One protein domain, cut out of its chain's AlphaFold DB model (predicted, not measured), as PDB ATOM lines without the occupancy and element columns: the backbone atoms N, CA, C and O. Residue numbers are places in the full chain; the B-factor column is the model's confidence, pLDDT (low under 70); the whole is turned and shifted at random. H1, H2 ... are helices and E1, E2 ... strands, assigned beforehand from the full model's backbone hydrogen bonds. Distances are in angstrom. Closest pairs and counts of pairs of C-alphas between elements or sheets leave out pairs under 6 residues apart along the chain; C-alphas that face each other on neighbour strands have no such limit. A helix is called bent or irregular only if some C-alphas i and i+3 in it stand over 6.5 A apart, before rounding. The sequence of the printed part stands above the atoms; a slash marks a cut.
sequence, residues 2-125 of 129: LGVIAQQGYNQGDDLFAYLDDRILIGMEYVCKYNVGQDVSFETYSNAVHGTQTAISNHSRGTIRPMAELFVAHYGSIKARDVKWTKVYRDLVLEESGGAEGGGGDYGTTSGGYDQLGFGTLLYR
ATOM      1  N   LEU A   2       8.419 -44.490   2.737       89.81
ATOM      2  CA  LEU A   2       7.043 -44.920   2.386       89.81
ATOM      3  C   LEU A   2       6.236 -43.906   1.548       89.81
ATOM      4  O   LEU A   2       5.578 -44.300   0.591       89.81
ATOM      5  N   GLY A   3       6.331 -42.609   1.856       91.12
ATOM      6  CA  GLY A   3       5.650 -41.567   1.077       91.12
ATOM      7  C   GLY A   3       6.097 -41.529  -0.386       91.12
ATOM      8  O   GLY A   3       5.261 -41.448  -1.276       91.12
ATOM      9  N   VAL A   4       7.401 -41.673  -0.648       90.38
ATOM     10  CA  VAL A   4       7.948 -41.687  -2.016       90.38
ATOM     11  C   VAL A   4       7.385 -42.865  -2.809       90.38
ATOM     12  O   VAL A   4       6.974 -42.679  -3.948       90.38
ATOM     13  N   ILE A   5       7.303 -44.054  -2.203       93.44
ATOM     14  CA  ILE A   5       6.701 -45.239  -2.837       93.44
ATOM     15  C   ILE A   5       5.230 -44.974  -3.172       93.44
ATOM     16  O   ILE A   5       4.804 -45.229  -4.297       93.44
ATOM     17  N   ALA A   6       4.471 -44.415  -2.225       95.94
ATOM     18  CA  ALA A   6       3.071 -44.075  -2.449       95.94
ATOM     19  C   ALA A   6       2.902 -43.038  -3.572       95.94
ATOM     20  O   ALA A   6       2.021 -43.193  -4.414       95.94
ATOM     21  N   GLN A   7       3.792 -42.044  -3.657       94.19
ATOM     22  CA  GLN A   7       3.797 -41.064  -4.744       94.19
ATOM     23  C   GLN A   7       4.129 -41.695  -6.102       94.19
ATOM     24  O   GLN A   7       3.500 -41.344  -7.096       94.19
ATOM     25  N   GLN A   8       5.072 -42.643  -6.163       94.88
ATOM     26  CA  GLN A   8       5.365 -43.369  -7.406       94.88
ATOM     27  C   GLN A   8       4.183 -44.230  -7.863       94.88
ATOM     28  O   GLN A   8       3.907 -44.278  -9.060       94.88
ATOM     29  N   GLY A   9       3.477 -44.884  -6.933       96.94
ATOM     30  CA  GLY A   9       2.237 -45.606  -7.237       96.94
ATOM     31  C   GLY A   9       1.157 -44.661  -7.759       96.94
ATOM     32  O   GLY A   9       0.607 -44.881  -8.836       96.94
ATOM     33  N   TYR A  10       0.942 -43.541  -7.065       96.50
ATOM     34  CA  TYR A  10      -0.072 -42.557  -7.438       96.50
ATOM     35  C   TYR A  10       0.172 -41.974  -8.837       96.50
ATOM     36  O   TYR A  10      -0.757 -41.854  -9.633       96.50
ATOM     37  N   ASN A  11       1.433 -41.697  -9.182       95.38
ATOM     38  CA  ASN A  11       1.826 -41.236 -10.519       95.38
ATOM     39  C   ASN A  11       1.546 -42.264 -11.632       95.38
ATOM     40  O   ASN A  11       1.515 -41.895 -12.803       95.38
ATOM     41  N   GLN A  12       1.355 -43.538 -11.283       97.44
ATOM     42  CA  GLN A  12       1.023 -44.631 -12.202       97.44
ATOM     43  C   GLN A  12      -0.465 -45.021 -12.152       97.44
ATOM     44  O   GLN A  12      -0.872 -45.951 -12.840       97.44
ATOM     45  N   GLY A  13      -1.283 -44.297 -11.383       97.31
ATOM     46  CA  GLY A  13      -2.718 -44.554 -11.238       97.31
ATOM     47  C   GLY A  13      -3.101 -45.428 -10.040       97.31
ATOM     48  O   GLY A  13      -4.292 -45.640  -9.823       97.31
ATOM     49  N   ASP A  14      -2.137 -45.879  -9.232       97.94
ATOM     50  CA  ASP A  14      -2.387 -46.675  -8.027       97.94
ATOM     51  C   ASP A  14      -2.398 -45.795  -6.768       97.94
ATOM     52  O   ASP A  14      -1.356 -45.345  -6.281       97.94
ATOM     53  N   ASP A  15      -3.577 -45.569  -6.180       97.50
ATOM     54  CA  ASP A  15      -3.720 -44.757  -4.963       97.50
ATOM     55  C   ASP A  15      -3.351 -45.546  -3.692       97.50
ATOM     56  O   ASP A  15      -4.196 -45.948  -2.889       97.50
ATOM     57  N   LEU A  16      -2.047 -45.738  -3.485       97.69
ATOM     58  CA  LEU A  16      -1.507 -46.323  -2.254       97.69
ATOM     59  C   LEU A  16      -1.714 -45.425  -1.025       97.69
ATOM     60  O   LEU A  16      -1.683 -45.923   0.101       97.69
ATOM     61  N   PHE A  17      -1.941 -44.121  -1.214       97.75
ATOM     62  CA  PHE A  17      -2.266 -43.220  -0.111       97.75
ATOM     63  C   PHE A  17      -3.662 -43.520   0.462       97.75
ATOM     64  O   PHE A  17      -3.843 -43.402   1.664       97.75
ATOM     65  N   ALA A  18      -4.629 -43.972  -0.345       97.44
ATOM     66  CA  ALA A  18      -5.956 -44.386   0.136       97.44
ATOM     67  C   ALA A  18      -5.967 -45.726   0.891       97.44
ATOM     68  O   ALA A  18      -6.964 -46.070   1.530       97.44
ATOM     69  N   TYR A  19      -4.905 -46.523   0.774       97.00
ATOM     70  CA  TYR A  19      -4.931 -47.922   1.185       97.00
ATOM     71  C   TYR A  19      -5.168 -48.094   2.695       97.00
ATOM     72  O   TYR A  19      -4.547 -47.419   3.521       97.00
ATOM     73  N   LEU A  20      -6.036 -49.055   3.047       97.12
ATOM     74  CA  LEU A  20      -6.424 -49.386   4.428       97.12
ATOM     75  C   LEU A  20      -6.871 -48.160   5.242       97.12
ATOM     76  O   LEU A  20      -6.389 -47.954   6.361       97.12
ATOM     77  N   ASP A  21      -7.784 -47.381   4.658       96.81
ATOM     78  CA  ASP A  21      -8.375 -46.174   5.244       96.81
ATOM     79  C   ASP A  21      -7.318 -45.111   5.574       96.81
ATOM     80  O   ASP A  21      -7.174 -44.675   6.716       96.81
ATOM     81  N   ASP A  22      -6.541 -44.718   4.558       97.25
ATOM     82  CA  ASP A  22      -5.449 -43.747   4.684       97.25
ATOM     83  C   ASP A  22      -4.407 -44.166   5.755       97.25
ATOM     84  O   ASP A  22      -3.886 -43.346   6.518       97.25
ATOM     85  N   ARG A  23      -4.058 -45.465   5.835       97.69
ATOM     86  CA  ARG A  23      -3.175 -46.021   6.889       97.69
ATOM     87  C   ARG A  23      -1.841 -45.294   7.013       97.69
ATOM     88  O   ARG A  23      -1.298 -45.165   8.112       97.69
ATOM     89  N   ILE A  24      -1.303 -44.847   5.883       97.62
ATOM     90  CA  ILE A  24      -0.047 -44.101   5.834       97.62
ATOM     91  C   ILE A  24      -0.207 -42.753   6.552       97.62
ATOM     92  O   ILE A  24       0.681 -42.385   7.318       97.62
ATOM     93  N   LEU A  25      -1.331 -42.047   6.370       98.12
ATOM     94  CA  LEU A  25      -1.616 -40.799   7.085       98.12
ATOM     95  C   LEU A  25      -1.727 -41.029   8.591       98.12
ATOM     96  O   LEU A  25      -1.121 -40.290   9.358       98.12
ATOM     97  N   ILE A  26      -2.445 -42.072   9.016       97.69
ATOM     98  CA  ILE A  26      -2.601 -42.394  10.444       97.69
ATOM     99  C   ILE A  26      -1.226 -42.599  11.098       97.69
ATOM    100  O   ILE A  26      -0.941 -42.037  12.157       97.69
ATOM    101  N   GLY A  27      -0.347 -43.369  10.447       96.81
ATOM    102  CA  GLY A  27       1.025 -43.565  10.913       96.81
ATOM    103  C   GLY A  27       1.842 -42.270  10.923       96.81
ATOM    104  O   GLY A  27       2.581 -42.023  11.875       96.81
ATOM    105  N   MET A  28       1.683 -41.424   9.902       97.19
ATOM    106  CA  MET A  28       2.385 -40.144   9.814       97.19
ATOM    107  C   MET A  28       1.963 -39.185  10.929       97.19
ATOM    108  O   MET A  28       2.825 -38.645  11.618       97.19
ATOM    109  N   GLU A  29       0.660 -39.036  11.184       98.25
ATOM    110  CA  GLU A  29       0.147 -38.210  12.282       98.25
ATOM    111  C   GLU A  29       0.685 -38.686  13.637       98.25
ATOM    112  O   GLU A  29       1.117 -37.867  14.446       98.25
ATOM    113  N   TYR A  30       0.734 -40.003  13.871       97.69
ATOM    114  CA  TYR A  30       1.304 -40.575  15.092       97.69
ATOM    115  C   TYR A  30       2.797 -40.240  15.249       97.69
ATOM    116  O   TYR A  30       3.221 -39.741  16.296       97.69
ATOM    117  N   VAL A  31       3.602 -40.487  14.208       96.31
ATOM    118  CA  VAL A  31       5.056 -40.255  14.233       96.31
ATOM    119  C   VAL A  31       5.373 -38.767  14.369       96.31
ATOM    120  O   VAL A  31       6.247 -38.396  15.155       96.31
ATOM    121  N   CYS A  32       4.660 -37.900  13.649       97.81
ATOM    122  CA  CYS A  32       4.840 -36.457  13.739       97.81
ATOM    123  C   CYS A  32       4.441 -35.932  15.114       97.81
ATOM    124  O   CYS A  32       5.237 -35.223  15.725       97.81
ATOM    125  N   LYS A  33       3.282 -36.343  15.652       98.44
ATOM    126  CA  LYS A  33       2.840 -35.979  17.007       98.44
ATOM    127  C   LYS A  33       3.914 -36.315  18.043       98.44
ATOM    128  O   LYS A  33       4.275 -35.474  18.864       98.44
ATOM    129  N   TYR A  34       4.466 -37.526  17.962       98.06
ATOM    130  CA  TYR A  34       5.525 -37.971  18.859       98.06
ATOM    131  C   TYR A  34       6.788 -37.101  18.768       98.06
ATOM    132  O   TYR A  34       7.344 -36.700  19.795       98.06
ATOM    133  N   ASN A  35       7.231 -36.792  17.546       97.31
ATOM    134  CA  ASN A  35       8.464 -36.042  17.318       97.31
ATOM    135  C   ASN A  35       8.336 -34.542  17.610       97.31
ATOM    136  O   ASN A  35       9.335 -33.935  17.970       97.31
ATOM    137  N   VAL A  36       7.134 -33.959  17.585       97.94
ATOM    138  CA  VAL A  36       6.904 -32.581  18.074       97.94
ATOM    139  C   VAL A  36       6.689 -32.513  19.596       97.94
ATOM    140  O   VAL A  36       6.115 -31.561  20.121       97.94
ATOM    141  N   GLY A  37       7.122 -33.546  20.325       97.38
ATOM    142  CA  GLY A  37       7.155 -33.560  21.789       97.38
ATOM    143  C   GLY A  37       5.834 -33.911  22.476       97.38
ATOM    144  O   GLY A  37       5.764 -33.855  23.699       97.38
ATOM    145  N   GLN A  38       4.800 -34.320  21.740       98.31
ATOM    146  CA  GLN A  38       3.497 -34.661  22.323       98.31
ATOM    147  C   GLN A  38       3.399 -36.139  22.693       98.31
ATOM    148  O   GLN A  38       4.018 -36.994  22.053       98.31
ATOM    149  N   ASP A  39       2.572 -36.452  23.688       97.00
ATOM    150  CA  ASP A  39       2.344 -37.831  24.114       97.00
ATOM    151  C   ASP A  39       1.489 -38.618  23.114       97.00
ATOM    152  O   ASP A  39       0.533 -38.114  22.504       97.00
ATOM    153  N   VAL A  40       1.840 -39.892  22.966       97.44
ATOM    154  CA  VAL A  40       1.188 -40.857  22.078       97.44
ATOM    155  C   VAL A  40       0.969 -42.174  22.818       97.44
ATOM    156  O   VAL A  40       1.754 -42.540  23.691       97.44
ATOM    157  N   SER A  41      -0.110 -42.879  22.482       96.44
ATOM    158  CA  SER A  41      -0.413 -44.202  23.033       96.44
ATOM    159  C   SER A  41       0.574 -45.240  22.511       96.44
ATOM    160  O   SER A  41       0.777 -45.317  21.304       96.44
ATOM    161  N   PHE A  42       1.125 -46.079  23.381       96.56
ATOM    162  CA  PHE A  42       1.989 -47.182  22.980       96.56
ATOM    163  C   PHE A  42       1.446 -48.493  23.533       96.56
ATOM    164  O   PHE A  42       1.380 -48.660  24.751       96.56
ATOM    165  N   GLU A  43       1.146 -49.434  22.641       96.31
ATOM    166  CA  GLU A  43       0.709 -50.760  23.063       96.31
ATOM    167  C   GLU A  43       1.910 -51.661  23.276       96.31
ATOM    168  O   GLU A  43       2.835 -51.690  22.462       96.31
ATOM    169  N   THR A  44       1.879 -52.413  24.379       97.50
ATOM    170  CA  THR A  44       2.942 -53.364  24.704       97.50
ATOM    171  C   THR A  44       3.161 -54.297  23.523       97.50
ATOM    172  O   THR A  44       2.265 -55.030  23.106       97.50
ATOM    173  N   TYR A  45       4.377 -54.264  22.994       95.38
ATOM    174  CA  TYR A  45       4.781 -55.028  21.830       95.38
ATOM    175  C   TYR A  45       5.811 -56.061  22.263       95.38
ATOM    176  O   TYR A  45       6.731 -55.755  23.017       95.38
ATOM    177  N   SER A  46       5.650 -57.304  21.820       97.31
ATOM    178  CA  SER A  46       6.583 -58.381  22.135       97.31
ATOM    179  C   SER A  46       6.946 -59.134  20.868       97.31
ATOM    180  O   SER A  46       6.076 -59.475  20.068       97.31
ATOM    181  N   ASN A  47       8.237 -59.388  20.680       95.31
ATOM    182  CA  ASN A  47       8.726 -60.252  19.617       95.31
ATOM    183  C   ASN A  47       9.915 -61.095  20.099       95.31
ATOM    184  O   ASN A  47      10.594 -60.754  21.068       95.31
ATOM    185  N   ALA A  48      10.177 -62.200  19.401       95.81
ATOM    186  CA  ALA A  48      11.171 -63.190  19.818       95.81
ATOM    187  C   ALA A  48      12.626 -62.680  19.800       95.81
ATOM    188  O   ALA A  48      13.471 -63.248  20.482       95.81
ATOM    189  N   VAL A  49      12.924 -61.632  19.025       96.38
ATOM    190  CA  VAL A  49      14.294 -61.135  18.809       96.38
ATOM    191  C   VAL A  49      14.647 -60.007  19.778       96.38
ATOM    192  O   VAL A  49      15.769 -59.933  20.270       96.38
ATOM    193  N   HIS A  50      13.690 -59.128  20.067       91.56
ATOM    194  CA  HIS A  50      13.899 -57.892  20.822       91.56
ATOM    195  C   HIS A  50      13.196 -57.894  22.190       91.56
ATOM    196  O   HIS A  50      13.306 -56.923  22.938       91.56
ATOM    197  N   GLY A  51      12.490 -58.975  22.536       95.69
ATOM    198  CA  GLY A  51      11.769 -59.118  23.798       95.69
ATOM    199  C   GLY A  51      10.486 -58.288  23.843       95.69
ATOM    200  O   GLY A  51       9.895 -57.986  22.804       95.69
ATOM    201  N   THR A  52      10.063 -57.923  25.054       97.44
ATOM    202  CA  THR A  52       8.851 -57.131  25.311       97.44
ATOM    203  C   THR A  52       9.204 -55.666  25.557       97.44
ATOM    204  O   THR A  52       9.953 -55.350  26.477       97.44
ATOM    205  N   GLN A  53       8.632 -54.769  24.760       96.56
ATOM    206  CA  GLN A  53       8.677 -53.324  24.939       96.56
ATOM    207  C   GLN A  53       7.334 -52.861  25.506       96.56
ATOM    208  O   GLN A  53       6.283 -53.182  24.957       96.56
ATOM    209  N   THR A  54       7.362 -52.109  26.603       97.12
ATOM    210  CA  THR A  54       6.157 -51.641  27.314       97.12
ATOM    211  C   THR A  54       5.919 -50.138  27.180       97.12
ATOM    212  O   THR A  54       4.891 -49.640  27.625       97.12
ATOM    213  N   ALA A  55       6.855 -49.412  26.569       95.75
ATOM    214  CA  ALA A  55       6.763 -47.980  26.331       95.75
ATOM    215  C   ALA A  55       7.508 -47.598  25.047       95.75
ATOM    216  O   ALA A  55       8.449 -48.280  24.629       95.75
ATOM    217  N   ILE A  56       7.112 -46.470  24.457       95.62
ATOM    218  CA  ILE A  56       7.821 -45.878  23.325       95.62
ATOM    219  C   ILE A  56       9.201 -45.368  23.767       95.62
ATOM    220  O   ILE A  56       9.344 -44.732  24.812       95.62
ATOM    221  N   SER A  57      10.234 -45.657  22.976       94.12
ATOM    222  CA  SER A  57      11.604 -45.232  23.278       94.12
ATOM    223  C   SER A  57      11.786 -43.742  23.023       94.12
ATOM    224  O   SER A  57      11.544 -43.298  21.911       94.12
ATOM    225  N   ASN A  58      12.318 -43.002  24.002       95.44
ATOM    226  CA  ASN A  58      12.715 -41.596  23.833       95.44
ATOM    227  C   ASN A  58      14.001 -41.401  23.016       95.44
ATOM    228  O   ASN A  58      14.405 -40.264  22.770       95.44
ATOM    229  N   HIS A  59      14.663 -42.481  22.601       94.25
ATOM    230  CA  HIS A  59      15.850 -42.375  21.765       94.25
ATOM    231  C   HIS A  59      15.498 -41.751  20.409       94.25
ATOM    232  O   HIS A  59      14.556 -42.185  19.748       94.25
ATOM    233  N   SER A  60      16.260 -40.732  20.000       91.12
ATOM    234  CA  SER A  60      16.059 -39.997  18.742       91.12
ATOM    235  C   SER A  60      14.685 -39.321  18.590       91.12
ATOM    236  O   SER A  60      14.318 -38.929  17.479       91.12
ATOM    237  N   ARG A  61      13.923 -39.135  19.676       95.81
ATOM    238  CA  ARG A  61      12.697 -38.328  19.642       95.81
ATOM    239  C   ARG A  61      13.028 -36.889  19.247       95.81
ATOM    240  O   ARG A  61      13.970 -36.308  19.773       95.81
ATOM    241  N   GLY A  62      12.234 -36.325  18.341       93.69
ATOM    242  CA  GLY A  62      12.437 -34.964  17.844       93.69
ATOM    243  C   GLY A  62      13.521 -34.858  16.780       93.69
ATOM    244  O   GLY A  62      13.919 -33.756  16.427       93.69
ATOM    245  N   THR A  63      13.991 -35.986  16.236       90.75
ATOM    246  CA  THR A  63      14.907 -35.946  15.094       90.75
ATOM    247  C   THR A  63      14.226 -35.244  13.923       90.75
ATOM    248  O   THR A  63      13.116 -35.614  13.532       90.75
ATOM    249  N   ILE A  64      14.913 -34.261  13.349       90.38
ATOM    250  CA  ILE A  64      14.466 -33.506  12.180       90.38
ATOM    251  C   ILE A  64      14.740 -34.333  10.919       90.38
ATOM    252  O   ILE A  64      15.841 -34.863  10.749       90.38
ATOM    253  N   ARG A  65      13.723 -34.503  10.062       88.75
ATOM    254  CA  ARG A  65      13.800 -35.291   8.824       88.75
ATOM    255  C   ARG A  65      12.996 -34.645   7.688       88.75
ATOM    256  O   ARG A  65      11.866 -34.216   7.938       88.75
ATOM    257  N   PRO A  66      13.494 -34.704   6.438       87.25
ATOM    258  CA  PRO A  66      12.798 -34.189   5.268       87.25
ATOM    259  C   PRO A  66      11.744 -35.202   4.859       87.25
ATOM    260  O   PRO A  66      12.043 -36.172   4.160       87.25
ATOM    261  N   MET A  67      10.533 -35.085   5.388       88.69
ATOM    262  CA  MET A  67       9.492 -36.049   5.049       88.69
ATOM    263  C   MET A  67       8.093 -35.498   4.917       88.69
ATOM    264  O   MET A  67       7.277 -36.118   4.238       88.69
ATOM    265  N   ALA A  68       7.791 -34.394   5.585       93.00
ATOM    266  CA  ALA A  68       6.414 -34.015   5.827       93.00
ATOM    267  C   ALA A  68       5.801 -33.186   4.693       93.00
ATOM    268  O   ALA A  68       4.583 -33.248   4.532       93.00
ATOM    269  N   GLU A  69       6.596 -32.497   3.862       93.88
ATOM    270  CA  GLU A  69       6.060 -31.683   2.753       93.88
ATOM    271  C   GLU A  69       5.190 -32.518   1.796       93.88
ATOM    272  O   GLU A  69       4.069 -32.124   1.470       93.88
ATOM    273  N   LEU A  70       5.643 -33.724   1.423       93.81
ATOM    274  CA  LEU A  70       4.877 -34.640   0.570       93.81
ATOM    275  C   LEU A  70       3.512 -34.992   1.174       93.81
ATOM    276  O   LEU A  70       2.489 -34.956   0.491       93.81
ATOM    277  N   PHE A  71       3.482 -35.348   2.457       95.44
ATOM    278  CA  PHE A  71       2.251 -35.786   3.109       95.44
ATOM    279  C   PHE A  71       1.277 -34.629   3.326       95.44
ATOM    280  O   PHE A  71       0.077 -34.813   3.125       95.44
ATOM    281  N   VAL A  72       1.773 -33.437   3.681       95.81
ATOM    282  CA  VAL A  72       0.937 -32.232   3.792       95.81
ATOM    283  C   VAL A  72       0.278 -31.919   2.451       95.81
ATOM    284  O   VAL A  72      -0.926 -31.671   2.412       95.81
ATOM    285  N   ALA A  73       1.031 -31.979   1.355       94.69
ATOM    286  CA  ALA A  73       0.491 -31.728   0.029       94.69
ATOM    287  C   ALA A  73      -0.516 -32.797  -0.406       94.69
ATOM    288  O   ALA A  73      -1.643 -32.480  -0.790       94.69
ATOM    289  N   HIS A  74      -0.138 -34.073  -0.316       95.69
ATOM    290  CA  HIS A  74      -0.976 -35.153  -0.816       95.69
ATOM    291  C   HIS A  74      -2.254 -35.309   0.019       95.69
ATOM    292  O   HIS A  74      -3.365 -35.255  -0.504       95.69
ATOM    293  N   TYR A  75      -2.133 -35.453   1.337       97.12
ATOM    294  CA  TYR A  75      -3.311 -35.641   2.179       97.12
ATOM    295  C   TYR A  75      -4.059 -34.339   2.439       97.12
ATOM    296  O   TYR A  75      -5.284 -34.315   2.340       97.12
ATOM    297  N   GLY A  76      -3.346 -33.256   2.748       95.88
ATOM    298  CA  GLY A  76      -3.962 -31.981   3.105       95.88
ATOM    299  C   GLY A  76      -4.532 -31.238   1.901       95.88
ATOM    300  O   GLY A  76      -5.691 -30.827   1.931       95.88
ATOM    301  N   SER A  77      -3.742 -31.067   0.839       93.69
ATOM    302  CA  SER A  77      -4.152 -30.255  -0.315       93.69
ATOM    303  C   SER A  77      -4.973 -31.043  -1.337       93.69
ATOM    304  O   SER A  77      -6.019 -30.551  -1.759       93.69
ATOM    305  N   ILE A  78      -4.536 -32.252  -1.713       93.56
ATOM    306  CA  ILE A  78      -5.200 -33.067  -2.747       93.56
ATOM    307  C   ILE A  78      -6.399 -33.831  -2.165       93.56
ATOM    308  O   ILE A  78      -7.508 -33.718  -2.685       93.56
ATOM    309  N   LYS A  79      -6.211 -34.584  -1.072       94.94
ATOM    310  CA  LYS A  79      -7.268 -35.441  -0.489       94.94
ATOM    311  C   LYS A  79      -8.138 -34.749   0.570       94.94
ATOM    312  O   LYS A  79      -9.067 -35.372   1.091       94.94
ATOM    313  N   ALA A  80      -7.852 -33.483   0.887       95.56
ATOM    314  CA  ALA A  80      -8.583 -32.669   1.863       95.56
ATOM    315  C   ALA A  80      -8.774 -33.362   3.230       95.56
ATOM    316  O   ALA A  80      -9.854 -33.327   3.821       95.56
ATOM    317  N   ARG A  81      -7.731 -34.036   3.718       97.62
ATOM    318  CA  ARG A  81      -7.693 -34.680   5.036       97.62
ATOM    319  C   ARG A  81      -7.130 -33.742   6.095       97.62
ATOM    320  O   ARG A  81      -6.365 -32.823   5.794       97.62
ATOM    321  N   ASP A  82      -7.486 -34.016   7.345       97.38
ATOM    322  CA  ASP A  82      -6.794 -33.407   8.473       97.38
ATOM    323  C   ASP A  82      -5.385 -34.002   8.591       97.38
ATOM    324  O   ASP A  82      -5.198 -35.217   8.588       97.38
ATOM    325  N   VAL A  83      -4.397 -33.118   8.651       97.62
ATOM    326  CA  VAL A  83      -2.955 -33.417   8.659       97.62
ATOM    327  C   VAL A  83      -2.277 -32.585   9.749       97.62
ATOM    328  O   VAL A  83      -1.221 -31.985   9.536       97.62
ATOM    329  N   LYS A  84      -2.960 -32.423  10.886       98.19
ATOM    330  CA  LYS A  84      -2.593 -31.492  11.953       98.19
ATOM    331  C   LYS A  84      -1.147 -31.665  12.404       98.19
ATOM    332  O   LYS A  84      -0.377 -30.709  12.349       98.19
ATOM    333  N   TRP A  85      -0.771 -32.852  12.868       98.56
ATOM    334  CA  TRP A  85       0.560 -33.072  13.427       98.56
ATOM    335  C   TRP A  85       1.622 -33.134  12.344       98.56
ATOM    336  O   TRP A  85       2.735 -32.659  12.558       98.56
ATOM    337  N   THR A  86       1.267 -33.642  11.168       97.81
ATOM    338  CA  THR A  86       2.145 -33.643  10.000       97.81
ATOM    339  C   THR A  86       2.504 -32.217   9.580       97.81
ATOM    340  O   THR A  86       3.669 -31.948   9.306       97.81
ATOM    341  N   LYS A  87       1.545 -31.277   9.604       97.19
ATOM    342  CA  LYS A  87       1.791 -29.844   9.365       97.19
ATOM    343  C   LYS A  87       2.695 -29.226  10.428       97.19
ATOM    344  O   LYS A  87       3.670 -28.587  10.060       97.19
ATOM    345  N   VAL A  88       2.425 -29.464  11.715       98.25
ATOM    346  CA  VAL A  88       3.271 -28.936  12.806       98.25
ATOM    347  C   VAL A  88       4.708 -29.446  12.678       98.25
ATOM    348  O   VAL A  88       5.651 -28.675  12.807       98.25
ATOM    349  N   TYR A  89       4.893 -30.735  12.384       97.31
ATOM    350  CA  TYR A  89       6.228 -31.296  12.184       97.31
ATOM    351  C   TYR A  89       6.898 -30.761  10.913       97.31
ATOM    352  O   TYR A  89       8.089 -30.476  10.933       97.31
ATOM    353  N   ARG A  90       6.148 -30.583   9.818       95.06
ATOM    354  CA  ARG A  90       6.642 -29.920   8.603       95.06
ATOM    355  C   ARG A  90       7.155 -28.521   8.932       95.06
ATOM    356  O   ARG A  90       8.270 -28.204   8.548       95.06
ATOM    357  N   ASP A  91       6.382 -27.720   9.658       95.56
ATOM    358  CA  ASP A  91       6.765 -26.353  10.031       95.56
ATOM    359  C   ASP A  91       8.035 -26.343  10.904       95.56
ATOM    360  O   ASP A  91       8.951 -25.577  10.619       95.56
ATOM    361  N   LEU A  92       8.143 -27.262  11.876       95.50
ATOM    362  CA  LEU A  92       9.361 -27.467  12.672       95.50
ATOM    363  C   LEU A  92      10.576 -27.795  11.790       95.50
ATOM    364  O   LEU A  92      11.645 -27.223  11.967       95.50
ATOM    365  N   VAL A  93      10.427 -28.708  10.826       92.56
ATOM    366  CA  VAL A  93      11.521 -29.079   9.915       92.56
ATOM    367  C   VAL A  93      11.997 -27.879   9.102       92.56
ATOM    368  O   VAL A  93      13.200 -27.691   8.953       92.56
ATOM    369  N   LEU A  94      11.070 -27.057   8.605       92.50
ATOM    370  CA  LEU A  94      11.400 -25.845   7.856       92.50
ATOM    371  C   LEU A  94      12.117 -24.807   8.719       92.50
ATOM    372  O   LEU A  94      13.062 -24.187   8.239       92.50
ATOM    373  N   GLU A  95      11.675 -24.609   9.960       93.31
ATOM    374  CA  GLU A  95      12.320 -23.698  10.910       93.31
ATOM    375  C   GLU A  95      13.777 -24.110  11.154       93.31
ATOM    376  O   GLU A  95      14.688 -23.296  10.993       93.31
ATOM    377  N   GLU A  96      14.004 -25.395  11.419       90.56
ATOM    378  CA  GLU A  96      15.335 -25.954  11.681       90.56
ATOM    379  C   GLU A  96      16.229 -26.008  10.427       90.56
ATOM    380  O   GLU A  96      17.452 -26.077  10.538       90.56
ATOM    381  N   SER A  97      15.635 -25.942   9.230       87.38
ATOM    382  CA  SER A  97      16.329 -26.097   7.939       87.38
ATOM    383  C   SER A  97      16.405 -24.789   7.131       87.38
ATOM    384  O   SER A  97      16.662 -24.791   5.928       87.38
ATOM    385  N   GLY A  98      16.195 -23.636   7.777       87.88
ATOM    386  CA  GLY A  98      16.395 -22.318   7.159       87.88
ATOM    387  C   GLY A  98      15.299 -21.882   6.176       87.88
ATOM    388  O   GLY A  98      15.548 -21.054   5.301       87.88
ATOM    389  N   GLY A  99      14.080 -22.412   6.319       89.12
ATOM    390  CA  GLY A  99      12.872 -21.986   5.596       89.12
ATOM    391  C   GLY A  99      12.421 -22.911   4.462       89.12
ATOM    392  O   GLY A  99      11.311 -22.758   3.935       89.12
ATOM    393  N   ALA A 100      13.234 -23.899   4.106       88.94
ATOM    394  CA  ALA A 100      12.906 -24.947   3.148       88.94
ATOM    395  C   ALA A 100      13.256 -26.309   3.745       88.94
ATOM    396  O   ALA A 100      14.078 -26.384   4.645       88.94
ATOM    397  N   GLU A 101      12.634 -27.379   3.247       87.94
ATOM    398  CA  GLU A 101      12.946 -28.734   3.704       87.94
ATOM    399  C   GLU A 101      14.441 -29.009   3.469       87.94
ATOM    400  O   GLU A 101      15.142 -29.373   4.394       87.94
ATOM    401  N   GLY A 102      15.007 -28.694   2.308       81.00
ATOM    402  CA  GLY A 102      16.449 -28.888   2.111       81.00
ATOM    403  C   GLY A 102      16.808 -30.357   1.878       81.00
ATOM    404  O   GLY A 102      16.049 -31.272   2.188       81.00
ATOM    405  N   GLY A 103      17.932 -30.570   1.202       77.44
ATOM    406  CA  GLY A 103      18.257 -31.797   0.484       77.44
ATOM    407  C   GLY A 103      18.787 -32.943   1.348       77.44
ATOM    408  O   GLY A 103      19.018 -32.831   2.552       77.44
ATOM    409  N   GLY A 104      19.052 -34.074   0.691       73.81
ATOM    410  CA  GLY A 104      19.800 -35.170   1.304       73.81
ATOM    411  C   GLY A 104      21.174 -34.702   1.802       73.81
ATOM    412  O   GLY A 104      21.973 -34.185   1.023       73.81
ATOM    413  N   GLY A 105      21.449 -34.914   3.091       74.50
ATOM    414  CA  GLY A 105      22.667 -34.448   3.770       74.50
ATOM    415  C   GLY A 105      22.456 -33.292   4.754       74.50
ATOM    416  O   GLY A 105      23.281 -33.129   5.651       74.50
ATOM    417  N   ASP A 106      21.326 -32.580   4.679       79.94
ATOM    418  CA  ASP A 106      20.996 -31.489   5.616       79.94
ATOM    419  C   ASP A 106      20.573 -32.022   7.005       79.94
ATOM    420  O   ASP A 106      20.536 -31.295   7.993       79.94
ATOM    421  N   TYR A 107      20.339 -33.336   7.112       84.50
ATOM    422  CA  TYR A 107      19.745 -34.006   8.278       84.50
ATOM    423  C   TYR A 107      20.685 -35.004   8.958       84.50
ATOM    424  O   TYR A 107      20.279 -36.068   9.440       84.50
ATOM    425  N   GLY A 108      21.968 -34.650   8.983       81.69
ATOM    426  CA  GLY A 108      23.043 -35.456   9.549       81.69
ATOM    427  C   GLY A 108      23.647 -36.459   8.563       81.69
ATOM    428  O   GLY A 108      23.216 -36.612   7.425       81.69
ATOM    429  N   THR A 109      24.682 -37.161   9.023       81.31
ATOM    430  CA  THR A 109      25.553 -38.005   8.182       81.31
ATOM    431  C   THR A 109      25.137 -39.477   8.126       81.31
ATOM    432  O   THR A 109      25.824 -40.299   7.522       81.31
ATOM    433  N   THR A 110      24.030 -39.839   8.778       82.50
ATOM    434  CA  THR A 110      23.533 -41.224   8.824       82.50
ATOM    435  C   THR A 110      22.490 -41.477   7.740       82.50
ATOM    436  O   THR A 110      21.915 -40.538   7.192       82.50
ATOM    437  N   SER A 111      22.213 -42.755   7.443       76.75
ATOM    438  CA  SER A 111      21.336 -43.177   6.336       76.75
ATOM    439  C   SER A 111      19.983 -42.463   6.304       76.75
ATOM    440  O   SER A 111      19.479 -42.138   5.236       76.75
ATOM    441  N   GLY A 112      19.426 -42.155   7.473       74.69
ATOM    442  CA  GLY A 112      18.112 -41.544   7.597       74.69
ATOM    443  C   GLY A 112      17.968 -40.149   6.977       74.69
ATOM    444  O   GLY A 112      16.847 -39.760   6.653       74.69
ATOM    445  N   GLY A 113      19.068 -39.409   6.798       78.06
ATOM    446  CA  GLY A 113      19.077 -38.124   6.090       78.06
ATOM    447  C   GLY A 113      19.020 -38.256   4.563       78.06
ATOM    448  O   GLY A 113      18.870 -37.251   3.879       78.06
ATOM    449  N   TYR A 114      19.117 -39.480   4.032       81.50
ATOM    450  CA  TYR A 114      19.137 -39.784   2.597       81.50
ATOM    451  C   TYR A 114      17.902 -40.574   2.129       81.50
ATOM    452  O   TYR A 114      17.781 -40.893   0.948       81.50
ATOM    453  N   ASP A 115      16.960 -40.874   3.033       78.75
ATOM    454  CA  ASP A 115      15.717 -41.601   2.723       78.75
ATOM    455  C   ASP A 115      14.759 -40.811   1.815       78.75
ATOM    456  O   ASP A 115      13.775 -41.368   1.315       78.75
ATOM    457  N   GLN A 116      14.994 -39.505   1.663       79.62
ATOM    458  CA  GLN A 116      14.279 -38.612   0.760       79.62
ATOM    459  C   GLN A 116      15.266 -37.663   0.083       79.62
ATOM    460  O   GLN A 116      16.338 -37.383   0.612       79.62
ATOM    461  N   LEU A 117      14.880 -37.146  -1.086       79.62
ATOM    462  CA  LEU A 117      15.693 -36.168  -1.810       79.62
ATOM    463  C   LEU A 117      15.734 -34.802  -1.112       79.62
ATOM    464  O   LEU A 117      16.661 -34.042  -1.362       79.62
ATOM    465  N   GLY A 118      14.735 -34.489  -0.276       79.00
ATOM    466  CA  GLY A 118      14.677 -33.244   0.494       79.00
ATOM    467  C   GLY A 118      14.172 -32.007  -0.266       79.00
ATOM    468  O   GLY A 118      14.066 -30.906   0.261       79.00
ATOM    469  N   PHE A 119      13.774 -32.169  -1.527       86.69
ATOM    470  CA  PHE A 119      13.213 -31.076  -2.326       86.69
ATOM    471  C   PHE A 119      11.693 -30.919  -2.162       86.69
ATOM    472  O   PHE A 119      11.035 -30.387  -3.055       86.69
ATOM    473  N   GLY A 120      11.097 -31.381  -1.057       89.69
ATOM    474  CA  GLY A 120       9.643 -31.419  -0.910       89.69
ATOM    475  C   GLY A 120       8.988 -30.040  -0.926       89.69
ATOM    476  O   GLY A 120       7.934 -29.877  -1.536       89.69
ATOM    477  N   THR A 121       9.648 -29.024  -0.364       90.56
ATOM    478  CA  THR A 121       9.198 -27.624  -0.447       90.56
ATOM    479  C   THR A 121       9.027 -27.151  -1.892       90.56
ATOM    480  O   THR A 121       8.049 -26.476  -2.196       90.56
ATOM    481  N   LEU A 122       9.948 -27.528  -2.786       89.25
ATOM    482  CA  LEU A 122       9.888 -27.173  -4.206       89.25
ATOM    483  C   LEU A 122       8.851 -28.015  -4.961       89.25
ATOM    484  O   LEU A 122       8.158 -27.506  -5.834       89.25
ATOM    485  N   LEU A 123       8.775 -29.309  -4.654       88.75
ATOM    486  CA  LEU A 123       8.004 -30.272  -5.442       88.75
ATOM    487  C   LEU A 123       6.518 -30.320  -5.078       88.75
ATOM    488  O   LEU A 123       5.704 -30.673  -5.928       88.75
ATOM    489  N   TYR A 124       6.166 -30.030  -3.824       88.75
ATOM    490  CA  TYR A 124       4.850 -30.384  -3.284       88.75
ATOM    491  C   TYR A 124       4.041 -29.209  -2.744       88.75
ATOM    492  O   TYR A 124       2.852 -29.381  -2.474       88.75
ATOM    493  N   ARG A 125       4.616 -28.011  -2.585       84.75
ATOM    494  CA  ARG A 125       3.834 -26.855  -2.130       84.75
ATOM    495  C   ARG A 125       2.834 -26.429  -3.200       84.75
ATOM    496  O   ARG A 125       3.151 -25.709  -4.137       84.75
TER     497      ARG A 125
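Overview. This is residues 2 to 125 of the 129 residues of an uncharacterized protein of Fusarium oxysporum f. sp. raphani 54005 (UniProt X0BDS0). Three helices packed crosswise on one another, H2, H3 and H4, make the core, with H1 folded back on the first part of the kinked H2 and the short H5 on H3. From this helical body the chain runs out into a far tip, the small strand hairpin E1 and E2, and a long loop, residues 97 to 119, winds along the body between H4 and H5. The printed part has 124 residues, mostly helix by its named elements, in the order H1, H2, E1, E2, H3, H4, H5; the one sheet is E1 - E2, antiparallel. It is compact, with a radius of gyration of the C-alphas of 15.2 A, and spans 41 by 33 by 25 A.

Along the chain. H1 is residues 2 to 10, 12.4 A long, beginning with C-alpha 2 at (7.043, -44.920, 2.386). H2 is residues 16 to 35, 24.3 A long; it is irregular, with C-alphas 17 and 20 8.7 A apart, and has a kink of 83 degrees near residue 23. E1 is residues 45 to 47, and E2 is residues 51 to 53, with C-alpha 51 at (11.769, -59.118, 23.798). H3 is residues 68 to 78, 14.5 A long, and H4 is residues 84 to 96, 18.8 A long. H5 is residues 120 to 124, ending with C-alpha 124 at (4.850, -30.384, -3.284).

Arrangement. H2 and H3 are the hubs, each touching three other helices. They touch each other, closest at the C-alphas of Leu 25 and Tyr 75, 7.3 A, at a steep tilt of 45 degrees, opposite ways. H2 touches H4 with residues 28 to 35 alone, closest at the C-alphas of Lys 33 and Trp 85, 5.1 A, at a steep tilt of 54 degrees. H3 and H4 are a helical hairpin, closest at the C-alphas of Ala 68 and Arg 90, 5.0 A. H2 touches H1 with residues 16 to 24 alone, closest at the C-alphas of Ala 6 and Leu 16, 5.1 A; the two are a helical hairpin at a shallow tilt of 26 degrees. H5 touches H3, closest at the C-alphas of Glu 69 and Gly 120, 5.1 A, and is apart from H4. E1 and E2 are a hairpin, with N 45 and O 53 at 2.9 A and N 53 and O 45 at 2.8 A, within hydrogen-bond range. Every O i to N i+4 pair is within hydrogen-bond range in H1, H3, H4 and H5; in H2 it is 12 of 16.

Size, cuts and confidence. The two C-alphas farthest apart, those of Ala 48 and Gly 99, are 43.6 A from each other. The printed part has no cut. The links E2 to H3, of 14 residues, and H4 to H5, of 23 residues, are long. The mean pLDDT of the printed part is 92.6, and no printed residue is under 70.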